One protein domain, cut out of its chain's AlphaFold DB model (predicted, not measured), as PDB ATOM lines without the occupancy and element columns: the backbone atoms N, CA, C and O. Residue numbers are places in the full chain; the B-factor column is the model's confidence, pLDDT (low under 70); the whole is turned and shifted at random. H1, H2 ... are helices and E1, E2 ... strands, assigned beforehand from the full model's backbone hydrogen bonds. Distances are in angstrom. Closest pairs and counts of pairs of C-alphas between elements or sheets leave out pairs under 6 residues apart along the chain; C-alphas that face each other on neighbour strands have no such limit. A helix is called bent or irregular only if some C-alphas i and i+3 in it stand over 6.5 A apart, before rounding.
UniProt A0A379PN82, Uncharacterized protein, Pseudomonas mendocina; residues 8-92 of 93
ATOM      1  N   ARG A   8     296.130 234.915 307.410       93.38
ATOM      2  CA  ARG A   8     297.331 235.466 308.038       93.38
ATOM      3  C   ARG A   8     298.334 234.361 308.338       93.38
ATOM      4  O   ARG A   8     298.059 233.402 309.065       93.38
ATOM      5  N   VAL A   9     299.534 234.536 307.810       94.00
ATOM      6  CA  VAL A   9     300.648 233.602 307.947       94.00
ATOM      7  C   VAL A   9     301.889 234.331 308.443       94.00
ATOM      8  O   VAL A   9     302.026 235.538 308.266       94.00
ATOM      9  N   ILE A  10     302.804 233.595 309.069       92.25
ATOM     10  CA  ILE A  10     304.145 234.094 309.386       92.25
ATOM     11  C   ILE A  10     305.130 233.459 308.415       92.25
ATOM     12  O   ILE A  10     305.131 232.238 308.248       92.25
ATOM     13  N   ALA A  11     305.993 234.288 307.833       93.25
ATOM     14  CA  ALA A  11     307.160 233.855 307.084       93.25
ATOM     15  C   ALA A  11     308.385 233.791 308.012       93.25
ATOM     16  O   ALA A  11     308.763 234.764 308.665       93.25
ATOM     17  N   LEU A  12     309.010 232.624 308.063       91.75
ATOM     18  CA  LEU A  12     310.190 232.271 308.837       91.75
ATOM     19  C   LEU A  12     311.361 231.999 307.898       91.75
ATOM     20  O   LEU A  12     311.302 231.113 307.053       91.75
ATOM     21  N   ARG A  13     312.456 232.730 308.083       90.62
ATOM     22  CA  ARG A  13     313.719 232.482 307.386       90.62
ATOM     23  C   ARG A  13     314.370 231.201 307.885       90.62
ATOM     24  O   ARG A  13     314.743 230.329 307.112       90.62
ATOM     25  N   SER A  14     314.538 231.112 309.198       88.62
ATOM     26  CA  SER A  14     315.201 229.993 309.856       88.62
ATOM     27  C   SER A  14     314.906 230.028 311.351       88.62
ATOM     28  O   SER A  14     314.482 231.050 311.887       88.62
ATOM     29  N   ALA A  15     315.158 228.929 312.048       89.69
ATOM     30  CA  ALA A  15     315.058 228.885 313.498       89.69
ATOM     31  C   ALA A  15     316.302 228.232 314.096       89.69
ATOM     32  O   ALA A  15     316.735 227.167 313.659       89.69
ATOM     33  N   ASN A  16     316.859 228.870 315.122       90.12
ATOM     34  CA  ASN A  16     317.955 228.344 315.911       90.12
ATOM     35  C   ASN A  16     317.425 227.797 317.243       90.12
ATOM     36  O   ASN A  16     317.061 228.552 318.146       90.12
ATOM     37  N   ASN A  17     317.424 226.470 317.372       86.62
ATOM     38  CA  ASN A  17     317.006 225.781 318.594       86.62
ATOM     39  C   ASN A  17     317.971 225.981 319.773       86.62
ATOM     40  O   ASN A  17     317.521 225.942 320.913       86.62
ATOM     41  N   ASN A  18     319.270 226.206 319.528       87.88
ATOM     42  CA  ASN A  18     320.240 226.421 320.610       87.88
ATOM     43  C   ASN A  18     320.035 227.783 321.277       87.88
ATOM     44  O   ASN A  18     320.025 227.885 322.498       87.88
ATOM     45  N   GLU A  19     319.833 228.823 320.469       90.00
ATOM     46  CA  GLU A  19     319.616 230.188 320.960       90.00
ATOM     47  C   GLU A  19     318.147 230.477 321.293       90.00
ATOM     48  O   GLU A  19     317.839 231.555 321.791       90.00
ATOM     49  N   LYS A  20     317.239 229.534 321.001       89.94
ATOM     50  CA  LYS A  20     315.784 229.739 321.018       89.94
ATOM     51  C   LYS A  20     315.372 230.993 320.238       89.94
ATOM     52  O   LYS A  20     314.546 231.769 320.703       89.94
ATOM     53  N   LYS A  21     315.946 231.200 319.050       93.00
ATOM     54  CA  LYS A  21     315.644 232.351 318.183       93.00
ATOM     55  C   LYS A  21     315.004 231.897 316.886       93.00
ATOM     56  O   LYS A  21     315.562 231.061 316.181       93.00
ATOM     57  N   ALA A  22     313.844 232.445 316.562       92.25
ATOM     58  CA  ALA A  22     313.165 232.234 315.295       92.25
ATOM     59  C   ALA A  22     313.341 233.489 314.435       92.25
ATOM     60  O   ALA A  22     312.787 234.538 314.744       92.25
ATOM     61  N   TYR A  23     314.122 233.395 313.363       92.12
ATOM     62  CA  TYR A  23     314.294 234.489 312.415       92.12
ATOM     63  C   TYR A  23     313.080 234.521 311.489       92.12
ATOM     64  O   TYR A  23     312.891 233.619 310.673       92.12
ATOM     65  N   SER A  24     312.245 235.547 311.624       92.44
ATOM     66  CA  SER A  24     311.024 235.729 310.838       92.44
ATOM     67  C   SER A  24     311.129 236.930 309.917       92.44
ATOM     68  O   SER A  24     311.508 238.006 310.367       92.44
ATOM     69  N   TYR A  25     310.705 236.779 308.665       90.69
ATOM     70  CA  TYR A  25     310.530 237.918 307.764       90.69
ATOM     71  C   TYR A  25     309.367 238.823 308.191       90.69
ATOM     72  O   TYR A  25     309.341 240.011 307.881       90.69
ATOM     73  N   GLY A  26     308.420 238.261 308.940       90.38
ATOM     74  CA  GLY A  26     307.269 238.967 309.484       90.38
ATOM     75  C   GLY A  26     305.980 238.183 309.285       90.38
ATOM     76  O   GLY A  26     305.974 237.080 308.728       90.38
ATOM     77  N   ALA A  27     304.886 238.764 309.765       92.31
ATOM     78  CA  ALA A  27     303.548 238.316 309.422       92.31
ATOM     79  C   ALA A  27     303.093 238.964 308.107       92.31
ATOM     80  O   ALA A  27     303.581 240.026 307.711       92.31
ATOM     81  N   GLY A  28     302.184 238.282 307.424       92.69
ATOM     82  CA  GLY A  28     301.608 238.745 306.178       92.69
ATOM     83  C   GLY A  28     300.354 237.977 305.798       92.69
ATOM     84  O   GLY A  28     299.884 237.096 306.524       92.69
ATOM     85  N   VAL A  29     299.826 238.309 304.630       94.31
ATOM     86  CA  VAL A  29     298.648 237.684 304.041       94.31
ATOM     87  C   VAL A  29     299.086 236.729 302.943       94.31
ATOM     88  O   VAL A  29     299.841 237.095 302.040       94.31
ATOM     89  N   TYR A  30     298.596 235.495 302.991       94.12
ATOM     90  CA  TYR A  30     298.834 234.542 301.919       94.12
ATOM     91  C   TYR A  30     298.049 234.941 300.663       94.12
ATOM     92  O   TYR A  30     296.822 235.011 300.680       94.12
ATOM     93  N   LYS A  31     298.749 235.192 299.556       92.69
ATOM     94  CA  LYS A  31     298.167 235.615 298.268       92.69
ATOM     95  C   LYS A  31     297.917 234.444 297.313       92.69
ATOM     96  O   LYS A  31     297.422 234.656 296.210       92.69
ATOM     97  N   GLY A  32     298.219 233.213 297.728       90.25
ATOM     98  CA  GLY A  32     298.127 232.038 296.861       90.25
ATOM     99  C   GLY A  32     299.400 231.822 296.059       90.25
ATOM    100  O   GLY A  32     300.467 232.311 296.416       90.25
ATOM    101  N   GLU A  33     299.300 231.070 294.970       89.31
ATOM    102  CA  GLU A  33     300.439 230.788 294.102       89.31
ATOM    103  C   GLU A  33     300.626 231.930 293.086       89.31
ATOM    104  O   GLU A  33     299.751 232.191 292.256       89.31
ATOM    105  N   GLN A  34     301.757 232.631 293.154       89.00
ATOM    106  CA  GLN A  34     302.133 233.722 292.247       89.00
ATOM    107  C   GLN A  34     303.431 233.391 291.516       89.00
ATOM    108  O   GLN A  34     304.233 232.579 291.976       89.00
ATOM    109  N   LEU A  35     303.637 234.015 290.359       86.50
ATOM    110  CA  LEU A  35     304.906 233.913 289.645       86.50
ATOM    111  C   LEU A  35     305.992 234.642 290.432       86.50
ATOM    112  O   LEU A  35     305.751 235.727 290.954       86.50
ATOM    113  N   VAL A  36     307.179 234.046 290.504       83.75
ATOM    114  CA  VAL A  36     308.320 234.624 291.220       83.75
ATOM    115  C   VAL A  36     308.893 235.771 290.395       83.75
ATOM    116  O   VAL A  36     309.728 235.567 289.526       83.75
ATOM    117  N   GLU A  37     308.407 236.994 290.617       77.19
ATOM    118  CA  GLU A  37     308.770 238.131 289.756       77.19
ATOM    119  C   GLU A  37     310.225 238.583 289.901       77.19
ATOM    120  O   GLU A  37     310.780 239.147 288.958       77.19
ATOM    121  N   HIS A  38     310.824 238.341 291.067       78.12
ATOM    122  CA  HIS A  38     312.195 238.752 291.368       78.12
ATOM    123  C   HIS A  38     313.249 237.803 290.782       78.12
ATOM    124  O   HIS A  38     314.407 238.195 290.672       78.12
ATOM    125  N   ASP A  39     312.859 236.583 290.395       80.38
ATOM    126  CA  ASP A  39     313.761 235.587 289.829       80.38
ATOM    127  C   ASP A  39     313.400 235.332 288.352       80.38
ATOM    128  O   ASP A  39     312.381 234.694 288.055       80.38
ATOM    129  N   PRO A  40     314.188 235.860 287.396       80.75
ATOM    130  CA  PRO A  40     313.866 235.755 285.978       80.75
ATOM    131  C   PRO A  40     313.832 234.304 285.486       80.75
ATOM    132  O   PRO A  40     312.980 233.986 284.661       80.75
ATOM    133  N   GLN A  41     314.661 233.405 286.032       82.31
ATOM    134  CA  GLN A  41     314.657 231.994 285.630       82.31
ATOM    135  C   GLN A  41     313.347 231.307 286.020       82.31
ATOM    136  O   GLN A  41     312.722 230.639 285.196       82.31
ATOM    137  N   LEU A  42     312.884 231.498 287.256       80.50
ATOM    138  CA  LEU A  42     311.623 230.912 287.719       80.50
ATOM    139  C   LEU A  42     310.408 231.519 287.018       80.50
ATOM    140  O   LEU A  42     309.444 230.804 286.717       80.50
ATOM    141  N   LYS A  43     310.470 232.820 286.718       82.31
ATOM    142  CA  LYS A  43     309.461 233.510 285.915       82.31
ATOM    143  C   LYS A  43     309.376 232.938 284.499       82.31
ATOM    144  O   LYS A  43     308.271 232.660 284.041       82.31
ATOM    145  N   GLU A  44     310.509 232.722 283.830       83.88
ATOM    146  CA  GLU A  44     310.569 232.110 282.494       83.88
ATOM    147  C   GLU A  44     310.078 230.657 282.497       83.88
ATOM    148  O   GLU A  44     309.397 230.231 281.564       83.88
ATOM    149  N   MET A  45     310.337 229.911 283.575       83.44
ATOM    150  CA  MET A  45     309.798 228.561 283.764       83.44
ATOM    151  C   MET A  45     308.293 228.535 284.080       83.44
ATOM    152  O   MET A  45     307.698 227.458 284.118       83.44
ATOM    153  N   GLY A  46     307.661 229.691 284.325       83.19
ATOM    154  CA  GLY A  46     306.239 229.782 284.661       83.19
ATOM    155  C   GLY A  46     305.879 229.108 285.989       83.19
ATOM    156  O   GLY A  46     304.722 228.729 286.196       83.19
ATOM    157  N   LEU A  47     306.857 228.928 286.882       81.06
ATOM    158  CA  LEU A  47     306.662 228.244 288.154       81.06
ATOM    159  C   LEU A  47     305.951 229.172 289.136       81.06
ATOM    160  O   LEU A  47     306.488 230.191 289.579       81.06
ATOM    161  N   LYS A  48     304.723 228.799 289.492       85.94
ATOM    162  CA  LYS A  48     303.975 229.486 290.538       85.94
ATOM    163  C   LYS A  48     304.461 228.994 291.893       85.94
ATOM    164  O   LYS A  48     304.574 227.794 292.116       85.94
ATOM    165  N   ASN A  49     304.737 229.930 292.785       89.69
ATOM    166  CA  ASN A  49     305.146 229.653 294.148       89.69
ATOM    167  C   ASN A  49     304.167 230.293 295.131       89.69
ATOM    168  O   ASN A  49     303.617 231.357 294.836       89.69
ATOM    169  N   PRO A  50     303.965 229.687 296.311       90.81
ATOM    170  CA  PRO A  50     303.189 230.300 297.379       90.81
ATOM    171  C   PRO A  50     303.744 231.701 297.657       90.81
ATOM    172  O   PRO A  50     304.938 231.834 297.882       90.81
ATOM    173  N   CYS A  51     302.914 232.733 297.616       92.19
ATOM    174  CA  CYS A  51     303.325 234.118 297.804       92.19
ATOM    175  C   CYS A  51     302.628 234.701 299.025       92.19
ATOM    176  O   CYS A  51     301.432 234.493 299.243       92.19
ATOM    177  N   ILE A  52     303.402 235.407 299.835       93.44
ATOM    178  CA  ILE A  52     302.978 236.015 301.085       93.44
ATOM    179  C   ILE A  52     303.298 237.497 300.989       93.44
ATOM    180  O   ILE A  52     304.451 237.883 300.811       93.44
ATOM    181  N   GLU A  53     302.270 238.321 301.116       93.19
ATOM    182  CA  GLU A  53     302.396 239.769 301.202       93.19
ATOM    183  C   GLU A  53     302.583 240.141 302.667       93.19
ATOM    184  O   GLU A  53     301.644 240.070 303.457       93.19
ATOM    185  N   LEU A  54     303.820 240.461 303.047       91.44
ATOM    186  CA  LEU A  54     304.139 240.919 304.393       91.44
ATOM    187  C   LEU A  54     303.465 242.264 304.667       91.44
ATOM    188  O   LEU A  54     303.356 243.098 303.768       91.44
ATOM    189  N   ASP A  55     303.130 242.527 305.930       89.38
ATOM    190  CA  ASP A  55     302.588 243.826 306.366       89.38
ATOM    191  C   ASP A  55     303.508 245.013 306.009       89.38
ATOM    192  O   ASP A  55     303.052 246.142 305.844       89.38
ATOM    193  N   GLY A  56     304.810 244.763 305.831       81.31
ATOM    194  CA  GLY A  56     305.783 245.755 305.361       81.31
ATOM    195  C   GLY A  56     305.733 246.065 303.857       81.31
ATOM    196  O   GLY A  56     306.594 246.792 303.376       81.31
ATOM    197  N   GLY A  57     304.792 245.488 303.101       84.38
ATOM    198  CA  GLY A  57     304.659 245.664 301.647       84.38
ATOM    199  C   GLY A  57     305.603 244.795 300.806       84.38
ATOM    200  O   GLY A  57     305.577 244.857 299.580       84.38
ATOM    201  N   ASN A  58     306.427 243.968 301.449       88.00
ATOM    202  CA  ASN A  58     307.337 243.052 300.771       88.00
ATOM    203  C   ASN A  58     306.643 241.728 300.428       88.00
ATOM    204  O   ASN A  58     305.909 241.171 301.242       88.00
ATOM    205  N   LEU A  59     306.941 241.184 299.248       89.94
ATOM    206  CA  LEU A  59     306.462 239.869 298.817       89.94
ATOM    207  C   LEU A  59     307.519 238.805 299.106       89.94
ATOM    208  O   LEU A  59     308.655 238.918 298.640       89.94
ATOM    209  N   VAL A  60     307.137 237.762 299.836       90.25
ATOM    210  CA  VAL A  60     307.971 236.595 300.140       90.25
ATOM    211  C   VAL A  60     307.393 235.376 299.443       90.25
ATOM    212  O   VAL A  60     306.188 235.131 299.524       90.25
ATOM    213  N   TYR A  61     308.248 234.581 298.801       90.88
ATOM    214  CA  TYR A  61     307.825 233.339 298.173       90.88
ATOM    215  C   TYR A  61     308.152 232.138 299.069       90.88
ATOM    216  O   TYR A  61     309.150 232.103 299.787       90.88
ATOM    217  N   GLY A  62     307.299 231.118 299.032       86.81
ATOM    218  CA  GLY A  62     307.383 229.933 299.884       86.81
ATOM    219  C   GLY A  62     308.596 229.042 299.612       86.81
ATOM    220  O   GLY A  62     308.860 228.140 300.394       86.81
ATOM    221  N   MET A  63     309.334 229.283 298.527       85.69
ATOM    222  CA  MET A  63     310.632 228.647 298.274       85.69
ATOM    223  C   MET A  63     311.782 229.291 299.065       85.69
ATOM    224  O   MET A  63     312.791 228.636 299.303       85.69
ATOM    225  N   GLU A  64     311.642 230.554 299.477       84.06
ATOM    226  CA  GLU A  64     312.679 231.317 300.193       84.06
ATOM    227  C   GLU A  64     312.523 231.222 301.712       84.06
ATOM    228  O   GLU A  64     313.421 231.575 302.476       84.06
ATOM    229  N   CYS A  65     311.350 230.793 302.174       88.50
ATOM    230  CA  CYS A  65     311.008 230.805 303.580       88.50
ATOM    231  C   CYS A  65     310.163 229.601 303.964       88.50
ATOM    232  O   CYS A  65     309.450 228.995 303.166       88.50
ATOM    233  N   TRP A  66     310.201 229.299 305.248       89.69
ATOM    234  CA  TRP A  66     309.226 228.441 305.881       89.69
ATOM    235  C   TRP A  66     308.042 229.313 306.243       89.69
ATOM    236  O   TRP A  66     308.213 230.426 306.725       89.69
ATOM    237  N   TRP A  67     306.827 228.837 306.043       91.19
ATOM    238  CA  TRP A  67     305.655 229.629 306.372       91.19
ATOM    239  C   TRP A  67     304.549 228.751 306.912       91.19
ATOM    240  O   TRP A  67     304.509 227.537 306.705       91.19
ATOM    241  N   GLY A  68     303.653 229.377 307.656       90.50
ATOM    242  CA  GLY A  68     302.515 228.685 308.217       90.50
ATOM    243  C   GLY A  68     301.539 229.636 308.889       90.50
ATOM    244  O   GLY A  68     301.843 230.822 309.049       90.50
ATOM    245  N   PRO A  69     300.370 229.115 309.294       91.31
ATOM    246  CA  PRO A  69     299.374 229.901 310.001       91.31
ATOM    247  C   PRO A  69     299.985 230.510 311.261       91.31
ATOM    248  O   PRO A  69     300.698 229.821 311.998       91.31
ATOM    249  N   GLU A  70     299.694 231.788 311.506       88.75
ATOM    250  CA  GLU A  70     300.295 232.560 312.599       88.75
ATOM    251  C   GLU A  70     300.205 231.822 313.945       88.75
ATOM    252  O   GLU A  70     301.198 231.699 314.661       88.75
ATOM    253  N   GLU A  71     299.037 231.272 314.266       88.50
ATOM    254  CA  GLU A  71     298.802 230.546 315.517       88.50
ATOM    255  C   GLU A  71     299.624 229.257 315.616       88.50
ATOM    256  O   GLU A  71     300.190 228.952 316.667       88.50
ATOM    257  N   ALA A  72     299.736 228.504 314.519       89.12
ATOM    258  CA  ALA A  72     300.507 227.265 314.491       89.12
ATOM    259  C   ALA A  72     302.008 227.542 314.636       89.12
ATOM    260  O   ALA A  72     302.705 226.812 315.342       89.12
ATOM    261  N   VAL A  73     302.494 228.611 314.001       89.06
ATOM    262  CA  VAL A  73     303.884 229.059 314.103       89.06
ATOM    263  C   VAL A  73     304.185 229.542 315.520       89.06
ATOM    264  O   VAL A  73     305.128 229.046 316.133       89.06
ATOM    265  N   LYS A  74     303.355 230.427 316.082       86.56
ATOM    266  CA  LYS A  74     303.506 230.912 317.463       86.56
ATOM    267  C   LYS A  74     303.507 229.771 318.476       86.56
ATOM    268  O   LYS A  74     304.345 229.759 319.365       86.56
ATOM    269  N   LYS A  75     302.629 228.779 318.303       90.19
ATOM    270  CA  LYS A  75     302.570 227.598 319.173       90.19
ATOM    271  C   LYS A  75     303.783 226.679 319.009       90.19
ATOM    272  O   LYS A  75     304.247 226.088 319.977       90.19
ATOM    273  N   ARG A  76     304.303 226.533 317.787       87.19
ATOM    274  CA  ARG A  76     305.489 225.705 317.507       87.19
ATOM    275  C   ARG A  76     306.769 226.317 318.072       87.19
ATOM    276  O   ARG A  76     307.635 225.581 318.530       87.19
ATOM    277  N   PHE A  77     306.869 227.638 318.022       87.75
ATOM    278  CA  PHE A  77     307.998 228.420 318.520       87.75
ATOM    279  C   PHE A  77     307.655 229.114 319.845       87.75
ATOM    280  O   PHE A  77     308.182 230.179 320.160       87.75
ATOM    281  N   GLU A  78     306.765 228.512 320.633       88.06
ATOM    282  CA  GLU A  78     306.416 229.020 321.953       88.06
ATOM    283  C   GLU A  78     307.667 228.999 322.846       88.06
ATOM    284  O   GLU A  78     308.331 227.971 323.001       88.06
ATOM    285  N   GLY A  79     308.037 230.162 323.386       87.69
ATOM    286  CA  GLY A  79     309.275 230.338 324.151       87.69
ATOM    287  C   GLY A  79     310.533 230.599 323.313       87.69
ATOM    288  O   GLY A  79     311.625 230.627 323.882       87.69
ATOM    289  N   PHE A  80     310.399 230.797 321.997       92.56
ATOM    290  CA  PHE A  80     311.460 231.338 321.150       92.56
ATOM    291  C   PHE A  80     311.298 232.853 321.006       92.56
ATOM    292  O   PHE A  80     310.188 233.382 320.951       92.56
ATOM    293  N   GLU A  81     312.420 233.552 320.902       90.31
ATOM    294  CA  GLU A  81     312.472 234.963 320.547       90.31
ATOM    295  C   GLU A  81     312.336 235.113 319.027       90.31
ATOM    296  O   GLU A  81     313.145 234.580 318.264       90.31
ATOM    297  N   PHE A  82     311.298 235.820 318.580       90.00
ATOM    298  CA  PHE A  82     311.105 236.130 317.166       90.00
ATOM    299  C   PHE A  82     311.974 237.326 316.780       90.00
ATOM    300  O   PHE A  82     311.729 238.451 317.210       90.00
ATOM    301  N   VAL A  83     312.986 237.072 315.955       91.06
ATOM    302  CA  VAL A  83     313.885 238.092 315.418       91.06
ATOM    303  C   VAL A  83     313.385 238.485 314.038       91.06
ATOM    304  O   VAL A  83     313.410 237.675 313.108       91.06
ATOM    305  N   GLN A  84     312.929 239.726 313.899       87.62
ATOM    306  CA  GLN A  84     312.492 240.246 312.611       87.62
ATOM    307  C   GLN A  84     313.698 240.468 311.687       87.62
ATOM    308  O   GLN A  84     314.670 241.114 312.075       87.62
ATOM    309  N   VAL A  85     313.627 239.930 310.471       89.19
ATOM    310  CA  VAL A  85     314.642 240.068 309.417       89.19
ATOM    311  C   VAL A  85     314.001 240.602 308.138       89.19
ATOM    312  O   VAL A  85     312.845 240.300 307.856       89.19
ATOM    313  N   SER A  86     314.726 241.383 307.340       85.12
ATOM    314  CA  SER A  86     314.193 241.912 306.079       85.12
ATOM    315  C   SER A  86     314.461 240.942 304.929       85.12
ATOM    316  O   SER A  86     315.598 240.527 304.713       85.12
ATOM    317  N   ILE A  87     313.429 240.609 304.147       84.00
ATOM    318  CA  ILE A  87     313.595 239.772 302.943       84.00
ATOM    319  C   ILE A  87     314.429 240.476 301.862       84.00
ATOM    320  O   ILE A  87     315.156 239.828 301.120       84.00
ATOM    321  N   THR A  88     314.359 241.806 301.783       78.69
ATOM    322  CA  THR A  88     315.155 242.610 300.843       78.69
ATOM    323  C   THR A  88     316.654 242.458 301.099       78.69
ATOM    324  O   THR A  88     317.410 242.225 300.163       78.69
ATOM    325  N   GLU A  89     317.065 242.481 302.372       77.12
ATOM    326  CA  GLU A  89     318.460 242.268 302.773       77.12
ATOM    327  C   GLU A  89     318.938 240.844 302.448       77.12
ATOM    328  O   GLU A  89     320.070 240.670 302.004       77.12
ATOM    329  N   ASP A  90     318.083 239.827 302.624       76.44
ATOM    330  CA  ASP A  90     318.427 238.427 302.317       76.44
ATOM    331  C   ASP A  90     318.592 238.180 300.809       76.44
ATOM    332  O   ASP A  90     319.491 237.457 300.387       76.44
ATOM    333  N   ARG A  91     317.779 238.856 299.991       76.25
ATOM    334  CA  ARG A  91     317.893 238.853 298.526       76.25
ATOM    335  C   ARG A  91     319.094 239.650 298.004       76.25
ATOM    336  O   ARG A  91     319.417 239.534 296.824       76.25
ATOM    337  N   GLY A  92     319.746 240.449 298.850       66.00
ATOM    338  CA  GLY A  92     320.886 241.284 298.466       66.00
ATOM    339  C   GLY A  92     320.536 242.408 297.485       66.00
ATOM    340  O   GLY A  92     321.394 242.783 296.685       66.00
TER     341      GLY A  92
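Overview. This is residues 8 to 92 of the 93 residues of an uncharacterized protein of Pseudomonas mendocina (UniProt A0A379PN82). One strongly twisted, branched sheet, built on the long bent hairpin of E1 and E2, curls round the short helix H2 toward one end of an elongated body. At the other end E2 runs beside E3 toward the small helix H1, while H3 grazes the sheet. The printed part has 85 residues, with three named helices and six named strands in the order E1 E2 H1 E3 E4 E5 H2 E6 H3; the class is mixed. It is compact, with a radius of gyration of the C-alphas of 13.1 A, and spans 41 by 25 by 20 A.

Arrangement. E1, residues 8 to 16, bends by 66 degrees at residue 13 and forms an antiparallel hairpin with E2, residues 21 to 35, with N 11 and O 26 within hydrogen-bond range at 2.9 A. E2 bends by 89 degrees at residue 32. E5, residues 66 to 69, lies on the other side of E1, antiparallel, with N 12 and O 66 at 2.7 A. E1 lies on one side of E2, and on the other side of E2 lie E3, residues 48 to 54, antiparallel to E2 with N 31 and O 51 within hydrogen-bond range at 2.8 A, and E6, residues 81 to 84, parallel to E2 with N 24 and O 83 within hydrogen-bond range at 2.8 A. E3 and E4, residues 59 to 61, form a hairpin, N 52 and O 60 at 2.8 A. The sheet curls round H2, residues 70 to 76; its closest C-alphas to E1 are Val 9 and Glu 70, 4.8 A. H1, residues 40 to 44, and H3, residues 87 to 91, only graze the sheet. Every O i to N i+4 pair in H1, H2 and H3 is within range.

Along the chain. E1 begins at C-alpha 8 (297.331, 235.466, 308.038) and measures 23.2 A, E2 30.5 A and E3 18.0 A. H3 ends at C-alpha 91 (317.893, 238.853, 298.526).

Size, cuts and confidence. The C-alphas farthest apart, Glu 44 and Gly 79, are 41.7 A apart. The printed part has no cut, and its links are tight. Residue 92 is under 70 in pLDDT.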